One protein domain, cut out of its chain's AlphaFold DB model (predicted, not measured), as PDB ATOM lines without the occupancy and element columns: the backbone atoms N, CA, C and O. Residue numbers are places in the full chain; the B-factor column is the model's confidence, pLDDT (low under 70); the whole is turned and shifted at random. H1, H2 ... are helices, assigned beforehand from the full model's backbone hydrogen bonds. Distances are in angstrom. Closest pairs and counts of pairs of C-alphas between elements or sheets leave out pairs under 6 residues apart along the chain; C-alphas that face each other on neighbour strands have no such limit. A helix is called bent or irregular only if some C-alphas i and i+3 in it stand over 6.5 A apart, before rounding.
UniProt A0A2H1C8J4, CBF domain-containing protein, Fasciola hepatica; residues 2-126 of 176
ATOM      1  N   LEU A   2      83.383  -4.469   9.975       88.94
ATOM      2  CA  LEU A   2      82.898  -3.851   8.719       88.94
ATOM      3  C   LEU A   2      82.580  -4.836   7.583       88.94
ATOM      4  O   LEU A   2      81.560  -4.691   6.923       88.94
ATOM      5  N   VAL A   3      83.410  -5.864   7.384       88.75
ATOM      6  CA  VAL A   3      83.138  -6.919   6.389       88.75
ATOM      7  C   VAL A   3      81.801  -7.616   6.673       88.75
ATOM      8  O   VAL A   3      81.004  -7.820   5.766       88.75
ATOM      9  N   PHE A   4      81.518  -7.901   7.945       89.06
ATOM     10  CA  PHE A   4      80.251  -8.495   8.369       89.06
ATOM     11  C   PHE A   4      79.071  -7.524   8.221       89.06
ATOM     12  O   PHE A   4      78.002  -7.926   7.787       89.06
ATOM     13  N   LEU A   5      79.264  -6.231   8.489       91.00
ATOM     14  CA  LEU A   5      78.237  -5.222   8.221       91.00
ATOM     15  C   LEU A   5      77.868  -5.191   6.730       91.00
ATOM     16  O   LEU A   5      76.690  -5.224   6.395       91.00
ATOM     17  N   ILE A   6      78.857  -5.215   5.832       89.62
ATOM     18  CA  ILE A   6      78.611  -5.284   4.383       89.62
ATOM     19  C   ILE A   6      77.859  -6.575   4.016       89.62
ATOM     20  O   ILE A   6      76.954  -6.535   3.185       89.62
ATOM     21  N   HIS A   7      78.167  -7.701   4.672       88.44
ATOM     22  CA  HIS A   7      77.398  -8.940   4.520       88.44
ATOM     23  C   HIS A   7      75.913  -8.748   4.832       88.44
ATOM     24  O   HIS A   7      75.059  -9.125   4.032       88.44
ATOM     25  N   LEU A   8      75.613  -8.139   5.981       89.81
ATOM     26  CA  LEU A   8      74.244  -7.919   6.433       89.81
ATOM     27  C   LEU A   8      73.491  -6.983   5.491       89.81
ATOM     28  O   LEU A   8      72.356  -7.281   5.137       89.81
ATOM     29  N   LEU A   9      74.131  -5.913   5.015       89.69
ATOM     30  CA  LEU A   9      73.537  -5.023   4.012       89.69
ATOM     31  C   LEU A   9      73.175  -5.777   2.726       89.69
ATOM     32  O   LEU A   9      72.146  -5.508   2.113       89.69
ATOM     33  N   HIS A  10      73.988  -6.759   2.330       86.81
ATOM     34  CA  HIS A  10      73.697  -7.577   1.156       86.81
ATOM     35  C   HIS A  10      72.545  -8.555   1.379       86.81
ATOM     36  O   HIS A  10      71.764  -8.801   0.461       86.81
ATOM     37  N   GLN A  11      72.451  -9.129   2.576       89.00
ATOM     38  CA  GLN A  11      71.421 -10.105   2.914       89.00
ATOM     39  C   GLN A  11      70.065  -9.444   3.206       89.00
ATOM     40  O   GLN A  11      69.020 -10.024   2.913       89.00
ATOM     41  N   PHE A  12      70.075  -8.222   3.744       90.50
ATOM     42  CA  PHE A  12      68.891  -7.495   4.191       90.50
ATOM     43  C   PHE A  12      68.774  -6.140   3.472       90.50
ATOM     44  O   PHE A  12      69.110  -5.099   4.034       90.50
ATOM     45  N   PRO A  13      68.234  -6.112   2.240       85.25
ATOM     46  CA  PRO A  13      68.133  -4.886   1.441       85.25
ATOM     47  C   PRO A  13      67.309  -3.773   2.110       85.25
ATOM     48  O   PRO A  13      67.561  -2.595   1.878       85.25
ATOM     49  N   ARG A  14      66.368  -4.129   2.997       86.19
ATOM     50  CA  ARG A  14      65.562  -3.170   3.777       86.19
ATOM     51  C   ARG A  14      66.386  -2.331   4.761       86.19
ATOM     52  O   ARG A  14      65.878  -1.337   5.266       86.19
ATOM     53  N   CYS A  15      67.644  -2.694   5.016       89.19
ATOM     54  CA  CYS A  15      68.573  -1.889   5.806       89.19
ATOM     55  C   CYS A  15      68.988  -0.580   5.111       89.19
ATOM     56  O   CYS A  15      69.701   0.211   5.717       89.19
ATOM     57  N   GLU A  16      68.541  -0.316   3.876       89.75
ATOM     58  CA  GLU A  16      68.745   0.973   3.201       89.75
ATOM     59  C   GLU A  16      68.212   2.177   3.996       89.75
ATOM     60  O   GLU A  16      68.790   3.258   3.906       89.75
ATOM     61  N   VAL A  17      67.190   1.968   4.837       89.69
ATOM     62  CA  VAL A  17      66.635   2.984   5.749       89.69
ATOM     63  C   VAL A  17      67.691   3.567   6.697       89.69
ATOM     64  O   VAL A  17      67.666   4.749   7.002       89.69
ATOM     65  N   LEU A  18      68.702   2.777   7.078       90.50
ATOM     66  CA  LEU A  18      69.779   3.201   7.984       90.50
ATOM     67  C   LEU A  18      70.731   4.243   7.367       90.50
ATOM     68  O   LEU A  18      71.619   4.759   8.053       90.50
ATOM     69  N   PHE A  19      70.591   4.510   6.067       90.69
ATOM     70  CA  PHE A  19      71.341   5.525   5.332       90.69
ATOM     71  C   PHE A  19      70.527   6.807   5.096       90.69
ATOM     72  O   PHE A  19      71.008   7.690   4.385       90.69
ATOM     73  N   ASP A  20      69.314   6.906   5.645       87.44
ATOM     74  CA  ASP A  20      68.417   8.046   5.462       87.44
ATOM     75  C   ASP A  20      68.087   8.740   6.792       87.44
ATOM     76  O   ASP A  20      67.465   8.158   7.682       87.44
ATOM     77  N   SER A  21      68.486  10.010   6.911       82.94
ATOM     78  CA  SER A  21      68.331  10.827   8.121       82.94
ATOM     79  C   SER A  21      66.910  11.276   8.414       82.94
ATOM     80  O   SER A  21      66.650  11.715   9.529       82.94
ATOM     81  N   GLU A  22      66.004  11.200   7.441       75.38
ATOM     82  CA  GLU A  22      64.637  11.712   7.592       75.38
ATOM     83  C   GLU A  22      63.637  10.626   8.026       75.38
ATOM     84  O   GLU A  22      62.452  10.892   8.228       75.38
ATOM     85  N   THR A  23      64.104   9.390   8.210       66.12
ATOM     86  CA  THR A  23      63.247   8.234   8.492       66.12
ATOM     87  C   THR A  23      62.994   8.046   9.990       66.12
ATOM     88  O   THR A  23      63.447   7.093  10.620       66.12
ATOM     89  N   GLU A  24      62.202   8.934  10.596       67.19
ATOM     90  CA  GLU A  24      61.689   8.707  11.956       67.19
ATOM     91  C   GLU A  24      60.584   7.636  11.956       67.19
ATOM     92  O   GLU A  24      59.383   7.913  11.963       67.19
ATOM     93  N   VAL A  25      60.985   6.363  11.944       66.44
ATOM     94  CA  VAL A  25      60.045   5.235  11.978       66.44
ATOM     95  C   VAL A  25      59.680   4.899  13.427       66.44
ATOM     96  O   VAL A  25      60.351   4.116  14.094       66.44
ATOM     97  N   GLY A  26      58.579   5.468  13.926       69.25
ATOM     98  CA  GLY A  26      57.958   5.027  15.185       69.25
ATOM     99  C   GLY A  26      58.646   5.490  16.480       69.25
ATOM    100  O   GLY A  26      58.400   4.905  17.540       69.25
ATOM    101  N   GLY A  27      59.474   6.538  16.417       83.75
ATOM    102  CA  GLY A  27      60.144   7.184  17.556       83.75
ATOM    103  C   GLY A  27      61.662   6.980  17.570       83.75
ATOM    104  O   GLY A  27      62.189   6.288  16.713       83.75
ATOM    105  N   ALA A  28      62.360   7.567  18.547       87.81
ATOM    106  CA  ALA A  28      63.826   7.554  18.612       87.81
ATOM    107  C   ALA A  28      64.429   6.177  18.953       87.81
ATOM    108  O   ALA A  28      63.822   5.384  19.684       87.81
ATOM    109  N   TYR A  29      65.655   5.946  18.473       90.06
ATOM    110  CA  TYR A  29      66.475   4.774  18.786       90.06
ATOM    111  C   TYR A  29      66.820   4.722  20.277       90.06
ATOM    112  O   TYR A  29      67.183   5.734  20.879       90.06
ATOM    113  N   ARG A  30      66.707   3.532  20.876       91.69
ATOM    114  CA  ARG A  30      66.903   3.301  22.313       91.69
ATOM    115  C   ARG A  30      68.040   2.302  22.539       91.69
ATOM    116  O   ARG A  30      67.772   1.103  22.566       91.69
ATOM    117  N   PRO A  31      69.287   2.770  22.722       90.31
ATOM    118  CA  PRO A  31      70.435   1.887  22.925       90.31
ATOM    119  C   PRO A  31      70.411   1.158  24.277       90.31
ATOM    120  O   PRO A  31      71.048   0.123  24.404       90.31
ATOM    121  N   ASP A  32      69.672   1.673  25.265       94.00
ATOM    122  CA  ASP A  32      69.586   1.080  26.609       94.00
ATOM    123  C   ASP A  32      68.696  -0.178  26.670       94.00
ATOM    124  O   ASP A  32      68.550  -0.784  27.729       94.00
ATOM    125  N   VAL A  33      68.024  -0.531  25.568       94.69
ATOM    126  CA  VAL A  33      67.100  -1.667  25.495       94.69
ATOM    127  C   VAL A  33      67.810  -2.854  24.847       94.69
ATOM    128  O   VAL A  33      68.175  -2.784  23.677       94.69
ATOM    129  N   ASP A  34      67.939  -3.957  25.586       94.06
ATOM    130  CA  ASP A  34      68.598  -5.184  25.108       94.06
ATOM    131  C   ASP A  34      67.767  -5.976  24.078       94.06
ATOM    132  O   ASP A  34      68.283  -6.870  23.407       94.06
ATOM    133  N   ASP A  35      66.475  -5.662  23.947       94.06
ATOM    134  CA  ASP A  35      65.580  -6.293  22.978       94.06
ATOM    135  C   ASP A  35      65.733  -5.646  21.581       94.06
ATOM    136  O   ASP A  35      65.404  -4.460  21.410       94.06
ATOM    137  N   PRO A  36      66.187  -6.402  20.560       88.94
ATOM    138  CA  PRO A  36      66.407  -5.884  19.212       88.94
ATOM    139  C   PRO A  36      65.125  -5.409  18.511       88.94
ATOM    140  O   PRO A  36      65.205  -4.576  17.605       88.94
ATOM    141  N   GLU A  37      63.947  -5.904  18.902       87.56
ATOM    142  CA  GLU A  37      62.671  -5.476  18.313       87.56
ATOM    143  C   GLU A  37      62.192  -4.139  18.899       87.56
ATOM    144  O   GLU A  37      61.510  -3.361  18.225       87.56
ATOM    145  N   LEU A  38      62.593  -3.830  20.136       89.75
ATOM    146  CA  LEU A  38      62.174  -2.629  20.864       89.75
ATOM    147  C   LEU A  38      63.194  -1.485  20.807       89.75
ATOM    148  O   LEU A  38      62.819  -0.337  21.069       89.75
ATOM    149  N   CYS A  39      64.453  -1.757  20.449       90.56
ATOM    150  CA  CYS A  39      65.494  -0.728  20.372       90.56
ATOM    151  C   CYS A  39      65.324   0.227  19.173       90.56
ATOM    152  O   CYS A  39      65.846   1.337  19.207       90.56
ATOM    153  N   ARG A  40      64.519  -0.139  18.161       89.38
ATOM    154  CA  ARG A  40      64.177   0.675  16.968       89.38
ATOM    155  C   ARG A  40      65.395   1.156  16.163       89.38
ATOM    156  O   ARG A  40      65.529   2.353  15.905       89.38
ATOM    157  N   PRO A  41      66.268   0.255  15.691       88.56
ATOM    158  CA  PRO A  41      67.492   0.647  14.989       88.56
ATOM    159  C   PRO A  41      67.209   1.374  13.668       88.56
ATOM    160  O   PRO A  41      67.978   2.240  13.274       88.56
ATOM    161  N   ALA A  42      66.077   1.083  13.017       88.62
ATOM    162  CA  ALA A  42      65.653   1.731  11.773       88.62
ATOM    163  C   ALA A  42      65.306   3.224  11.917       88.62
ATOM    164  O   ALA A  42      65.155   3.893  10.908       88.62
ATOM    165  N   SER A  43      65.162   3.728  13.148       88.00
ATOM    166  CA  SER A  43      64.959   5.157  13.427       88.00
ATOM    167  C   SER A  43      66.269   5.937  13.584       88.00
ATOM    168  O   SER A  43      66.253   7.148  13.794       88.00
ATOM    169  N   ALA A  44      67.411   5.246  13.524       88.44
ATOM    170  CA  ALA A  44      68.738   5.835  13.582       88.44
ATOM    171  C   ALA A  44      69.461   5.719  12.238       88.44
ATOM    172  O   ALA A  44      69.141   4.899  11.379       88.44
ATOM    173  N   CYS A  45      70.501   6.535  12.099       90.06
ATOM    174  CA  CYS A  45      71.383   6.556  10.942       90.06
ATOM    175  C   CYS A  45      72.789   6.082  11.282       90.06
ATOM    176  O   CYS A  45      73.331   6.403  12.341       90.06
ATOM    177  N   LEU A  46      73.429   5.413  10.323       91.38
ATOM    178  CA  LEU A  46      74.807   4.925  10.430       91.38
ATOM    179  C   LEU A  46      75.853   6.025  10.172       91.38
ATOM    180  O   LEU A  46      76.725   5.895   9.309       91.38
ATOM    181  N   TRP A  47      75.815   7.105  10.958       90.00
ATOM    182  CA  TRP A  47      76.793   8.202  10.881       90.00
ATOM    183  C   TRP A  47      78.232   7.758  11.180       90.00
ATOM    184  O   TRP A  47      79.196   8.357  10.706       90.00
ATOM    185  N   GLU A  48      78.390   6.663  11.917       92.75
ATOM    186  CA  GLU A  48      79.681   6.060  12.249       92.75
ATOM    187  C   GLU A  48      80.473   5.657  10.996       92.75
ATOM    188  O   GLU A  48      81.699   5.769  10.971       92.75
ATOM    189  N   LEU A  49      79.790   5.245   9.922       92.81
ATOM    190  CA  LEU A  49      80.439   4.917   8.650       92.81
ATOM    191  C   LEU A  49      81.067   6.152   7.997       92.81
ATOM    192  O   LEU A  49      82.140   6.056   7.398       92.81
ATOM    193  N   GLU A  50      80.433   7.317   8.144       91.94
ATOM    194  CA  GLU A  50      80.967   8.579   7.636       91.94
ATOM    195  C   GLU A  50      82.216   9.004   8.420       91.94
ATOM    196  O   GLU A  50      83.201   9.440   7.820       91.94
ATOM    197  N   LEU A  51      82.243   8.773   9.736       92.88
ATOM    198  CA  LEU A  51      83.447   8.966  10.554       92.88
ATOM    199  C   LEU A  51      84.565   7.985  10.166       92.88
ATOM    200  O   LEU A  51      85.725   8.373  10.041       92.88
ATOM    201  N   LEU A  52      84.239   6.718   9.896       93.31
ATOM    202  CA  LEU A  52      85.228   5.710   9.488       93.31
ATOM    203  C   LEU A  52      85.853   5.992   8.113       93.31
ATOM    204  O   LEU A  52      86.938   5.485   7.806       93.31
ATOM    205  N   ARG A  53      85.238   6.851   7.296       90.06
ATOM    206  CA  ARG A  53      85.791   7.298   6.011       90.06
ATOM    207  C   ARG A  53      87.113   8.061   6.152       90.06
ATOM    208  O   ARG A  53      87.885   8.099   5.189       90.06
ATOM    209  N   THR A  54      87.384   8.646   7.321       90.06
ATOM    210  CA  THR A  54      88.611   9.403   7.632       90.06
ATOM    211  C   THR A  54      89.580   8.637   8.541       90.06
ATOM    212  O   THR A  54      90.581   9.196   8.987       90.06
ATOM    213  N   HIS A  55      89.335   7.343   8.781       91.88
ATOM    214  CA  HIS A  55      90.157   6.493   9.645       91.88
ATOM    215  C   HIS A  55      91.613   6.353   9.155       91.88
ATOM    216  O   HIS A  55      91.882   6.406   7.964       91.88
ATOM    217  N   THR A  56      92.583   6.124  10.043       88.75
ATOM    218  CA  THR A  56      94.017   6.082   9.677       88.75
ATOM    219  C   THR A  56      94.416   4.880   8.812       88.75
ATOM    220  O   THR A  56      95.297   4.995   7.964       88.75
ATOM    221  N   SER A  57      93.786   3.720   9.018       87.50
ATOM    222  CA  SER A  57      93.939   2.550   8.139       87.50
ATOM    223  C   SER A  57      93.164   2.753   6.844       87.50
ATOM    224  O   SER A  57      91.959   3.017   6.856       87.50
ATOM    225  N   LEU A  58      93.855   2.561   5.725       86.38
ATOM    226  CA  LEU A  58      93.288   2.749   4.400       86.38
ATOM    227  C   LEU A  58      92.322   1.617   4.036       86.38
ATOM    228  O   LEU A  58      91.325   1.860   3.356       86.38
ATOM    229  N   THR A  59      92.562   0.409   4.550       87.38
ATOM    230  CA  THR A  59      91.635  -0.721   4.419       87.38
ATOM    231  C   THR A  59      90.290  -0.418   5.084       87.38
ATOM    232  O   THR A  59      89.238  -0.652   4.490       87.38
ATOM    233  N   VAL A  60      90.302   0.175   6.282       89.62
ATOM    234  CA  VAL A  60      89.072   0.595   6.980       89.62
ATOM    235  C   VAL A  60      88.331   1.673   6.187       89.62
ATOM    236  O   VAL A  60      87.125   1.546   5.984       89.62
ATOM    237  N   GLN A  61      89.044   2.679   5.663       90.38
ATOM    238  CA  GLN A  61      88.431   3.699   4.805       90.38
ATOM    239  C   GLN A  61      87.791   3.087   3.553       90.38
ATOM    240  O   GLN A  61      86.702   3.498   3.156       90.38
ATOM    241  N   ALA A  62      88.465   2.131   2.908       88.56
ATOM    242  CA  ALA A  62      87.959   1.472   1.708       88.56
ATOM    243  C   ALA A  62      86.663   0.703   2.004       88.56
ATOM    244  O   ALA A  62      85.679   0.879   1.292       88.56
ATOM    245  N   LEU A  63      86.631  -0.075   3.090       89.88
ATOM    246  CA  LEU A  63      85.431  -0.800   3.516       89.88
ATOM    247  C   LEU A  63      84.282   0.147   3.895       89.88
ATOM    248  O   LEU A  63      83.146  -0.083   3.486       89.88
ATOM    249  N   ALA A  64      84.567   1.237   4.611       92.81
ATOM    250  CA  ALA A  64      83.560   2.246   4.943       92.81
ATOM    251  C   ALA A  64      82.984   2.913   3.680       92.81
ATOM    252  O   ALA A  64      81.769   3.042   3.540       92.81
ATOM    253  N   ARG A  65      83.839   3.269   2.709       91.31
ATOM    254  CA  ARG A  65      83.399   3.811   1.412       91.31
ATOM    255  C   ARG A  65      82.535   2.825   0.638       91.31
ATOM    256  O   ARG A  65      81.560   3.258   0.037       91.31
ATOM    257  N   LEU A  66      82.863   1.534   0.665       90.56
ATOM    258  CA  LEU A  66      82.049   0.499   0.025       90.56
ATOM    259  C   LEU A  66      80.658   0.396   0.661       90.56
ATOM    260  O   LEU A  66      79.670   0.356  -0.068       90.56
ATOM    261  N   ALA A  67      80.565   0.419   1.992       91.75
ATOM    262  CA  ALA A  67      79.280   0.413   2.691       91.75
ATOM    263  C   ALA A  67      78.438   1.664   2.365       91.75
ATOM    264  O   ALA A  67      77.256   1.551   2.053       91.75
ATOM    265  N   LEU A  68      79.048   2.853   2.348       91.94
ATOM    266  CA  LEU A  68      78.366   4.098   1.960       91.94
ATOM    267  C   LEU A  68      77.948   4.100   0.481       91.94
ATOM    268  O   LEU A  68      76.873   4.585   0.127       91.94
ATOM    269  N   GLN A  69      78.785   3.545  -0.398       90.94
ATOM    270  CA  GLN A  69      78.467   3.393  -1.815       90.94
ATOM    271  C   GLN A  69      77.279   2.450  -2.012       90.94
ATOM    272  O   GLN A  69      76.432   2.745  -2.855       90.94
ATOM    273  N   TRP A  70      77.191   1.365  -1.233       91.81
ATOM    274  CA  TRP A  70      76.014   0.499  -1.217       91.81
ATOM    275  C   TRP A  70      74.753   1.310  -0.920       91.81
ATOM    276  O   TRP A  70      73.864   1.350  -1.763       91.81
ATOM    277  N   GLY A  71      74.720   2.031   0.209       90.38
ATOM    278  CA  GLY A  71      73.555   2.822   0.622       90.38
ATOM    279  C   GLY A  71      73.125   3.840  -0.436       90.38
ATOM    280  O   GLY A  71      71.950   3.927  -0.787       90.38
ATOM    281  N   ARG A  72      74.092   4.534  -1.051       89.88
ATOM    282  CA  ARG A  72      73.823   5.481  -2.144       89.88
ATOM    283  C   ARG A  72      73.217   4.807  -3.378       89.88
ATOM    284  O   ARG A  72      72.344   5.384  -4.028       89.88
ATOM    285  N   ILE A  73      73.703   3.624  -3.756       89.75
ATOM    286  CA  ILE A  73      73.142   2.883  -4.893       89.75
ATOM    287  C   ILE A  73      71.745   2.366  -4.536       89.75
ATOM    288  O   ILE A  73      70.859   2.477  -5.378       89.75
ATOM    289  N   SER A  74      71.524   1.889  -3.309       89.31
ATOM    290  CA  SER A  74      70.212   1.419  -2.848       89.31
ATOM    291  C   SER A  74      69.155   2.518  -2.973       89.31
ATOM    292  O   SER A  74      68.139   2.311  -3.627       89.31
ATOM    293  N   GLN A  75      69.464   3.733  -2.508       86.06
ATOM    294  CA  GLN A  75      68.552   4.881  -2.590       86.06
ATOM    295  C   GLN A  75      68.290   5.372  -4.025       86.06
ATOM    296  O   GLN A  75      67.220   5.897  -4.313       86.06
ATOM    297  N   THR A  76      69.260   5.240  -4.940       88.25
ATOM    298  CA  THR A  76      69.150   5.814  -6.299       88.25
ATOM    299  C   THR A  76      68.696   4.824  -7.369       88.25
ATOM    300  O   THR A  76      68.085   5.228  -8.355       88.25
ATOM    301  N   GLN A  77      69.035   3.544  -7.224       87.06
ATOM    302  CA  GLN A  77      68.834   2.497  -8.237       87.06
ATOM    303  C   GLN A  77      68.096   1.275  -7.682       87.06
ATOM    304  O   GLN A  77      67.863   0.313  -8.414       87.06
ATOM    305  N   GLY A  78      67.731   1.308  -6.403       85.81
ATOM    306  CA  GLY A  78      67.108   0.206  -5.697       85.81
ATOM    307  C   GLY A  78      68.129  -0.778  -5.111       85.81
ATOM    308  O   GLY A  78      69.249  -0.940  -5.618       85.81
ATOM    309  N   PRO A  79      67.738  -1.504  -4.055       82.44
ATOM    310  CA  PRO A  79      68.675  -2.294  -3.269       82.44
ATOM    311  C   PRO A  79      69.181  -3.548  -4.004       82.44
ATOM    312  O   PRO A  79      70.321  -3.958  -3.809       82.44
ATOM    313  N   SER A  80      68.401  -4.124  -4.928       81.56
ATOM    314  CA  SER A  80      68.841  -5.273  -5.747       81.56
ATOM    315  C   SER A  80      70.059  -4.933  -6.627       81.56
ATOM    316  O   SER A  80      71.023  -5.702  -6.738       81.56
ATOM    317  N   VAL A  81      70.073  -3.723  -7.198       84.50
ATOM    318  CA  VAL A  81      71.198  -3.218  -8.000       84.50
ATOM    319  C   VAL A  81      72.398  -2.885  -7.111       84.50
ATOM    320  O   VAL A  81      73.544  -3.085  -7.516       84.50
ATOM    321  N   ALA A  82      72.159  -2.418  -5.885       82.56
ATOM    322  CA  ALA A  82      73.223  -2.143  -4.927       82.56
ATOM    323  C   ALA A  82      74.000  -3.408  -4.559       82.56
ATOM    324  O   ALA A  82      75.223  -3.414  -4.689       82.56
ATOM    325  N   VAL A  83      73.299  -4.492  -4.207       81.31
ATOM    326  CA  VAL A  83      73.913  -5.777  -3.832       81.31
ATOM    327  C   VAL A  83      74.813  -6.320  -4.941       81.31
ATOM    328  O   VAL A  83      75.957  -6.695  -4.690       81.31
ATOM    329  N   THR A  84      74.341  -6.324  -6.188       78.50
ATOM    330  CA  THR A  84      75.130  -6.840  -7.320       78.50
ATOM    331  C   THR A  84      76.390  -6.014  -7.593       78.50
ATOM    332  O   THR A  84      77.441  -6.573  -7.913       78.50
ATOM    333  N   LYS A  85      76.333  -4.687  -7.436       79.81
ATOM    334  CA  LYS A  85      77.485  -3.803  -7.679       79.81
ATOM    335  C   LYS A  85      78.540  -3.879  -6.582       79.81
ATOM    336  O   LYS A  85      79.735  -3.901  -6.881       79.81
ATOM    337  N   THR A  86      78.132  -3.931  -5.323       74.50
ATOM    338  CA  THR A  86      79.069  -3.961  -4.191       74.50
ATOM    339  C   THR A  86      79.728  -5.315  -3.994       74.50
ATOM    340  O   THR A  86      80.894  -5.363  -3.623       74.50
ATOM    341  N   ILE A  87      79.042  -6.408  -4.336       69.31
ATOM    342  CA  ILE A  87      79.621  -7.759  -4.397       69.31
ATOM    343  C   ILE A  87      80.868  -7.808  -5.289       69.31
ATOM    344  O   ILE A  87      81.881  -8.401  -4.918       69.31
ATOM    345  N   ASN A  88      80.785  -7.159  -6.448       68.56
ATOM    346  CA  ASN A  88      81.846  -7.144  -7.451       68.56
ATOM    347  C   ASN A  88      82.891  -6.050  -7.194       68.56
ATOM    348  O   ASN A  88      83.872  -5.939  -7.929       68.56
ATOM    349  N   SER A  89      82.681  -5.222  -6.170       76.38
ATOM    350  CA  SER A  89      83.594  -4.135  -5.853       76.38
ATOM    351  C   SER A  89      84.843  -4.677  -5.162       76.38
ATOM    352  O   SER A  89      84.776  -5.490  -4.238       76.38
ATOM    353  N   GLN A  90      86.001  -4.223  -5.632       77.12
ATOM    354  CA  GLN A  90      87.293  -4.612  -5.083       77.12
ATOM    355  C   GLN A  90      87.637  -3.753  -3.867       77.12
ATOM    356  O   GLN A  90      87.458  -2.531  -3.875       77.12
ATOM    357  N   VAL A  91      88.186  -4.385  -2.831       75.56
ATOM    358  CA  VAL A  91      88.779  -3.683  -1.691       75.56
ATOM    359  C   VAL A  91      90.184  -3.252  -2.094       75.56
ATOM    360  O   VAL A  91      91.186  -3.915  -1.838       75.56
ATOM    361  N   GLY A  92      90.242  -2.121  -2.786       67.25
ATOM    362  CA  GLY A  92      91.489  -1.494  -3.172       67.25
ATOM    363  C   GLY A  92      92.155  -2.032  -4.443       67.25
ATOM    364  O   GLY A  92      91.486  -2.532  -5.335       67.25
ATOM    365  N   HIS A  93      93.484  -1.890  -4.555       61.72
ATOM    366  CA  HIS A  93      94.255  -2.287  -5.750       61.72
ATOM    367  C   HIS A  93      94.737  -3.746  -5.745       61.72
ATOM    368  O   HIS A  93      95.378  -4.179  -6.699       61.72
ATOM    369  N   SER A  94      94.490  -4.490  -4.667       61.25
ATOM    370  CA  SER A  94      94.900  -5.892  -4.507       61.25
ATOM    371  C   SER A  94      93.945  -6.880  -5.187       61.25
ATOM    372  O   SER A  94      94.225  -8.071  -5.195       61.25
ATOM    373  N   GLY A  95      92.832  -6.410  -5.763       66.06
ATOM    374  CA  GLY A  95      91.873  -7.263  -6.471       66.06
ATOM    375  C   GLY A  95      91.004  -8.145  -5.567       66.06
ATOM    376  O   GLY A  95      90.200  -8.914  -6.084       66.06
ATOM    377  N   LEU A  96      91.132  -8.028  -4.239       76.69
ATOM    378  CA  LEU A  96      90.343  -8.807  -3.284       76.69
ATOM    379  C   LEU A  96      88.879  -8.378  -3.337       76.69
ATOM    380  O   LEU A  96      88.555  -7.212  -3.087       76.69
ATOM    381  N   SER A  97      87.999  -9.321  -3.663       82.38
ATOM    382  CA  SER A  97      86.564  -9.062  -3.689       82.38
ATOM    383  C   SER A  97      85.973  -9.146  -2.285       82.38
ATOM    384  O   SER A  97      86.437  -9.894  -1.420       82.38
ATOM    385  N   VAL A  98      84.893  -8.399  -2.062       79.31
ATOM    386  CA  VAL A  98      84.126  -8.495  -0.814       79.31
ATOM    387  C   VAL A  98      83.630  -9.929  -0.591       79.31
ATOM    388  O   VAL A  98      83.666 -10.415   0.534       79.31
ATOM    389  N   GLN A  99      83.242 -10.648  -1.650       81.81
ATOM    390  CA  GLN A  99      82.819 -12.049  -1.542       81.81
ATOM    391  C   GLN A  99      83.910 -12.972  -0.998       81.81
ATOM    392  O   GLN A  99      83.619 -13.815  -0.154       81.81
ATOM    393  N   GLN A 100      85.159 -12.797  -1.436       85.19
ATOM    394  CA  GLN A 100      86.281 -13.586  -0.925       85.19
ATOM    395  C   GLN A 100      86.495 -13.330   0.569       85.19
ATOM    396  O   GLN A 100      86.659 -14.270   1.339       85.19
ATOM    397  N   LEU A 101      86.416 -12.066   1.000       85.56
ATOM    398  CA  LEU A 101      86.549 -11.701   2.414       85.56
ATOM    399  C   LEU A 101      85.425 -12.269   3.289       85.56
ATOM    400  O   LEU A 101      85.664 -12.551   4.461       85.56
ATOM    401  N   LEU A 102      84.224 -12.428   2.731       84.00
ATOM    402  CA  LEU A 102      83.063 -13.001   3.417       84.00
ATOM    403  C   LEU A 102      83.140 -14.521   3.582       84.00
ATOM    404  O   LEU A 102      82.570 -15.054   4.527       84.00
ATOM    405  N   GLN A 103      83.823 -15.212   2.669       86.88
ATOM    406  CA  GLN A 103      83.999 -16.667   2.720       86.88
ATOM    407  C   GLN A 103      85.121 -17.100   3.674       86.88
ATOM    408  O   GLN A 103      85.199 -18.270   4.044       86.88
ATOM    409  N   LEU A 104      85.997 -16.172   4.071       87.19
ATOM    410  CA  LEU A 104      87.119 -16.459   4.957       87.19
ATOM    411  C   LEU A 104      86.689 -16.495   6.438       87.19
ATOM    412  O   LEU A 104      85.916 -15.641   6.881       87.19
ATOM    413  N   PRO A 105      87.256 -17.408   7.249       86.62
ATOM    414  CA  PRO A 105      87.166 -17.355   8.706       86.62
ATOM    415  C   PRO A 105      87.646 -16.008   9.270       86.62
ATOM    416  O   PRO A 105      88.537 -15.372   8.702       86.62
ATOM    417  N   SER A 106      87.122 -15.596  10.430       83.75
ATOM    418  CA  SER A 106      87.403 -14.282  11.044       83.75
ATOM    419  C   SER A 106      88.894 -13.978  11.210       83.75
ATOM    420  O   SER A 106      89.324 -12.860  10.927       83.75
ATOM    421  N   GLU A 107      89.682 -14.967  11.631       86.31
ATOM    422  CA  GLU A 107      91.130 -14.828  11.830       86.31
ATOM    423  C   GLU A 107      91.865 -14.610  10.502       86.31
ATOM    424  O   GLU A 107      92.677 -13.696  10.369       86.31
ATOM    425  N   GLN A 108      91.513 -15.380   9.472       86.25
ATOM    426  CA  GLN A 108      92.114 -15.261   8.142       86.25
ATOM    427  C   GLN A 108      91.702 -13.958   7.447       86.25
ATOM    428  O   GLN A 108      92.514 -13.311   6.786       86.25
ATOM    429  N   CYS A 109      90.462 -13.513   7.653       85.75
ATOM    430  CA  CYS A 109      89.986 -12.216   7.184       85.75
ATOM    431  C   CYS A 109      90.813 -11.070   7.802       85.75
ATOM    432  O   CYS A 109      91.229 -10.150   7.105       85.75
ATOM    433  N   ARG A 110      91.137 -11.137   9.100       85.25
ATOM    434  CA  ARG A 110      91.989 -10.126   9.755       85.25
ATOM    435  C   ARG A 110      93.409 -10.113   9.196       85.25
ATOM    436  O   ARG A 110      93.920  -9.033   8.902       85.25
ATOM    437  N   LEU A 111      94.020 -11.285   9.026       86.75
ATOM    438  CA  LEU A 111      95.376 -11.402   8.484       86.75
ATOM    439  C   LEU A 111      95.450 -10.851   7.056       86.75
ATOM    440  O   LEU A 111      96.278  -9.985   6.782       86.75
ATOM    441  N   THR A 112      94.519 -11.248   6.188       86.44
ATOM    442  CA  THR A 112      94.458 -10.750   4.803       86.44
ATOM    443  C   THR A 112      94.236  -9.237   4.742       86.44
ATOM    444  O   THR A 112      94.935  -8.542   4.010       86.44
ATOM    445  N   LEU A 113      93.334  -8.679   5.557       86.12
ATOM    446  CA  LEU A 113      93.129  -7.227   5.628       86.12
ATOM    447  C   LEU A 113      94.370  -6.479   6.142       86.12
ATOM    448  O   LEU A 113      94.638  -5.367   5.679       86.12
ATOM    449  N   SER A 114      95.123  -7.072   7.073       86.44
ATOM    450  CA  SER A 114      96.370  -6.492   7.586       86.44
ATOM    451  C   SER A 114      97.481  -6.489   6.533       86.44
ATOM    452  O   SER A 114      98.174  -5.485   6.375       86.44
ATOM    453  N   GLU A 115      97.587  -7.563   5.750       86.94
ATOM    454  CA  GLU A 115      98.535  -7.681   4.646       86.94
ATOM    455  C   GLU A 115      98.229  -6.652   3.552       86.94
ATOM    456  O   GLU A 115      99.120  -5.954   3.071       86.94
ATOM    457  N   VAL A 116      96.948  -6.460   3.227       85.12
ATOM    458  CA  VAL A 116      96.505  -5.439   2.268       85.12
ATOM    459  C   VAL A 116      96.814  -4.029   2.758       85.12
ATOM    460  O   VAL A 116      97.321  -3.225   1.973       85.12
ATOM    461  N   ASP A 117      96.539  -3.721   4.033       86.00
ATOM    462  CA  ASP A 117      96.847  -2.402   4.610       86.00
ATOM    463  C   ASP A 117      98.359  -2.136   4.567       86.00
ATOM    464  O   ASP A 117      98.784  -1.026   4.239       86.00
ATOM    465  N   TRP A 118      99.176  -3.162   4.828       82.56
ATOM    466  CA  TRP A 118     100.630  -3.077   4.725       82.56
ATOM    467  C   TRP A 118     101.091  -2.793   3.287       82.56
ATOM    468  O   TRP A 118     101.793  -1.803   3.067       82.56
ATOM    469  N   ILE A 119     100.627  -3.568   2.297       83.12
ATOM    470  CA  ILE A 119     100.948  -3.347   0.872       83.12
ATOM    471  C   ILE A 119     100.559  -1.926   0.449       83.12
ATOM    472  O   ILE A 119     101.288  -1.258  -0.289       83.12
ATOM    473  N   TRP A 120      99.403  -1.449   0.910       81.00
ATOM    474  CA  TRP A 120      98.916  -0.106   0.628       81.00
ATOM    475  C   TRP A 120      99.831   0.979   1.186       81.00
ATOM    476  O   TRP A 120     100.175   1.917   0.465       81.00
ATOM    477  N   ARG A 121     100.255   0.853   2.446       81.38
ATOM    478  CA  ARG A 121     101.197   1.798   3.063       81.38
ATOM    479  C   ARG A 121     102.544   1.796   2.351       81.38
ATOM    480  O   ARG A 121     103.119   2.866   2.161       81.38
ATOM    481  N   GLU A 122     103.021   0.633   1.923       81.88
ATOM    482  CA  GLU A 122     104.302   0.519   1.229       81.88
ATOM    483  C   GLU A 122     104.245   1.137  -0.176       81.88
ATOM    484  O   GLU A 122     105.107   1.930  -0.549       81.88
ATOM    485  N   LYS A 123     103.160   0.895  -0.927       75.75
ATOM    486  CA  LYS A 123     102.930   1.549  -2.228       75.75
ATOM    487  C   LYS A 123     102.795   3.070  -2.125       75.75
ATOM    488  O   LYS A 123     103.168   3.759  -3.064       75.75
ATOM    489  N   GLN A 124     102.274   3.594  -1.014       69.81
ATOM    490  CA  GLN A 124     102.209   5.041  -0.759       69.81
ATOM    491  C   GLN A 124     103.583   5.634  -0.411       69.81
ATOM    492  O   GLN A 124     103.843   6.795  -0.719       69.81
ATOM    493  N   LYS A 125     104.464   4.853   0.231       68.88
ATOM    494  CA  LYS A 125     105.836   5.272   0.556       68.88
ATOM    495  C   LYS A 125     106.766   5.249  -0.646       68.88
ATOM    496  O   LYS A 125     107.670   6.073  -0.683       68.88
ATOM    497  N   MET A 126     106.555   4.345  -1.601       57.09
ATOM    498  CA  MET A 126     107.300   4.302  -2.861       57.09
ATOM    499  C   MET A 126     106.925   5.531  -3.710       57.09
ATOM    500  O   MET A 126     105.823   5.565  -4.263       57.09
TER     501      MET A 126
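This is residues 2 to 126 of the 176 residues of the protein "CBF domain-containing protein" of Fasciola hepatica (UniProt A0A2H1C8J4). The long helix H4 forms the core, with the shorter helices H1, H2, H3 and H5 packed round it and the equally long H7 standing across its first end. The long loop of residues 20 to 46, which links H2 to H3, reaches away from this helical body, and its residues 32 to 37 stick out. The 125 printed residues hold seven named helices, H1 to H7 in chain order, and no named strand: all helix, mostly in crossed packing. The whole is compact, with a radius of gyration of the C-alphas of 15.9 A, yet elongated, spanning 52 by 32 by 26 A.

H4, residues 58 to 77, runs 27.5 A from C-alpha 58 at (93.288, 2.749, 4.400). H7, residues 106 to 125, measures 28.8 A and ends at C-alpha 125 at (105.836, 5.272, 0.556). H1 is residues 2 to 11, 14.3 A; H2 13 to 19; H3 47 to 52; H5 79 to 87, 12.3 A; H6 98 to 103. H2 is only just irregular: C-alphas 14 and 17 are 6.6 A apart.

H4 is the hub, touching five helices. H5 forms a helical hairpin with it, closest at the C-alphas of Ile 73 and Ala 82, 5.0 A. H1 touches H4 at a shallow tilt of 20 degrees, the same way, closest at the C-alphas of Ile 6 and Ala 67, 6.0 A. H3 and H4 form another hairpin, closest at the C-alphas of Leu 49 and Ala 64, 5.5 A. H2 touches H4, closest at the C-alphas of Glu 16 and Gly 71, 5.8 A. H7 touches residues 58 to 59 of H4 alone, about perpendicular at 76 degrees; the C-alphas of Thr 59 and Asp 117 are closest, 5.5 A. H6 touches H1, closest at the C-alphas of Val 3 and Leu 102, 6.8 A. Every O i to N i+4 pair is within hydrogen-bond range in H1, H3, H4, H5, H6 and H7; in H2 0 of 3 are, against 3 of 4 O i to N i+3 pairs.

The C-alphas farthest apart, of Gly 26 and Met 126, are 52.5 A apart. The printed part has no cut; the link from H2 to H3 is long, 27 residues. Mean pLDDT of the printed part is 84.9, and residues 23 to 26, 87 to 88, 92 to 95 and 124 to 126 are under 70.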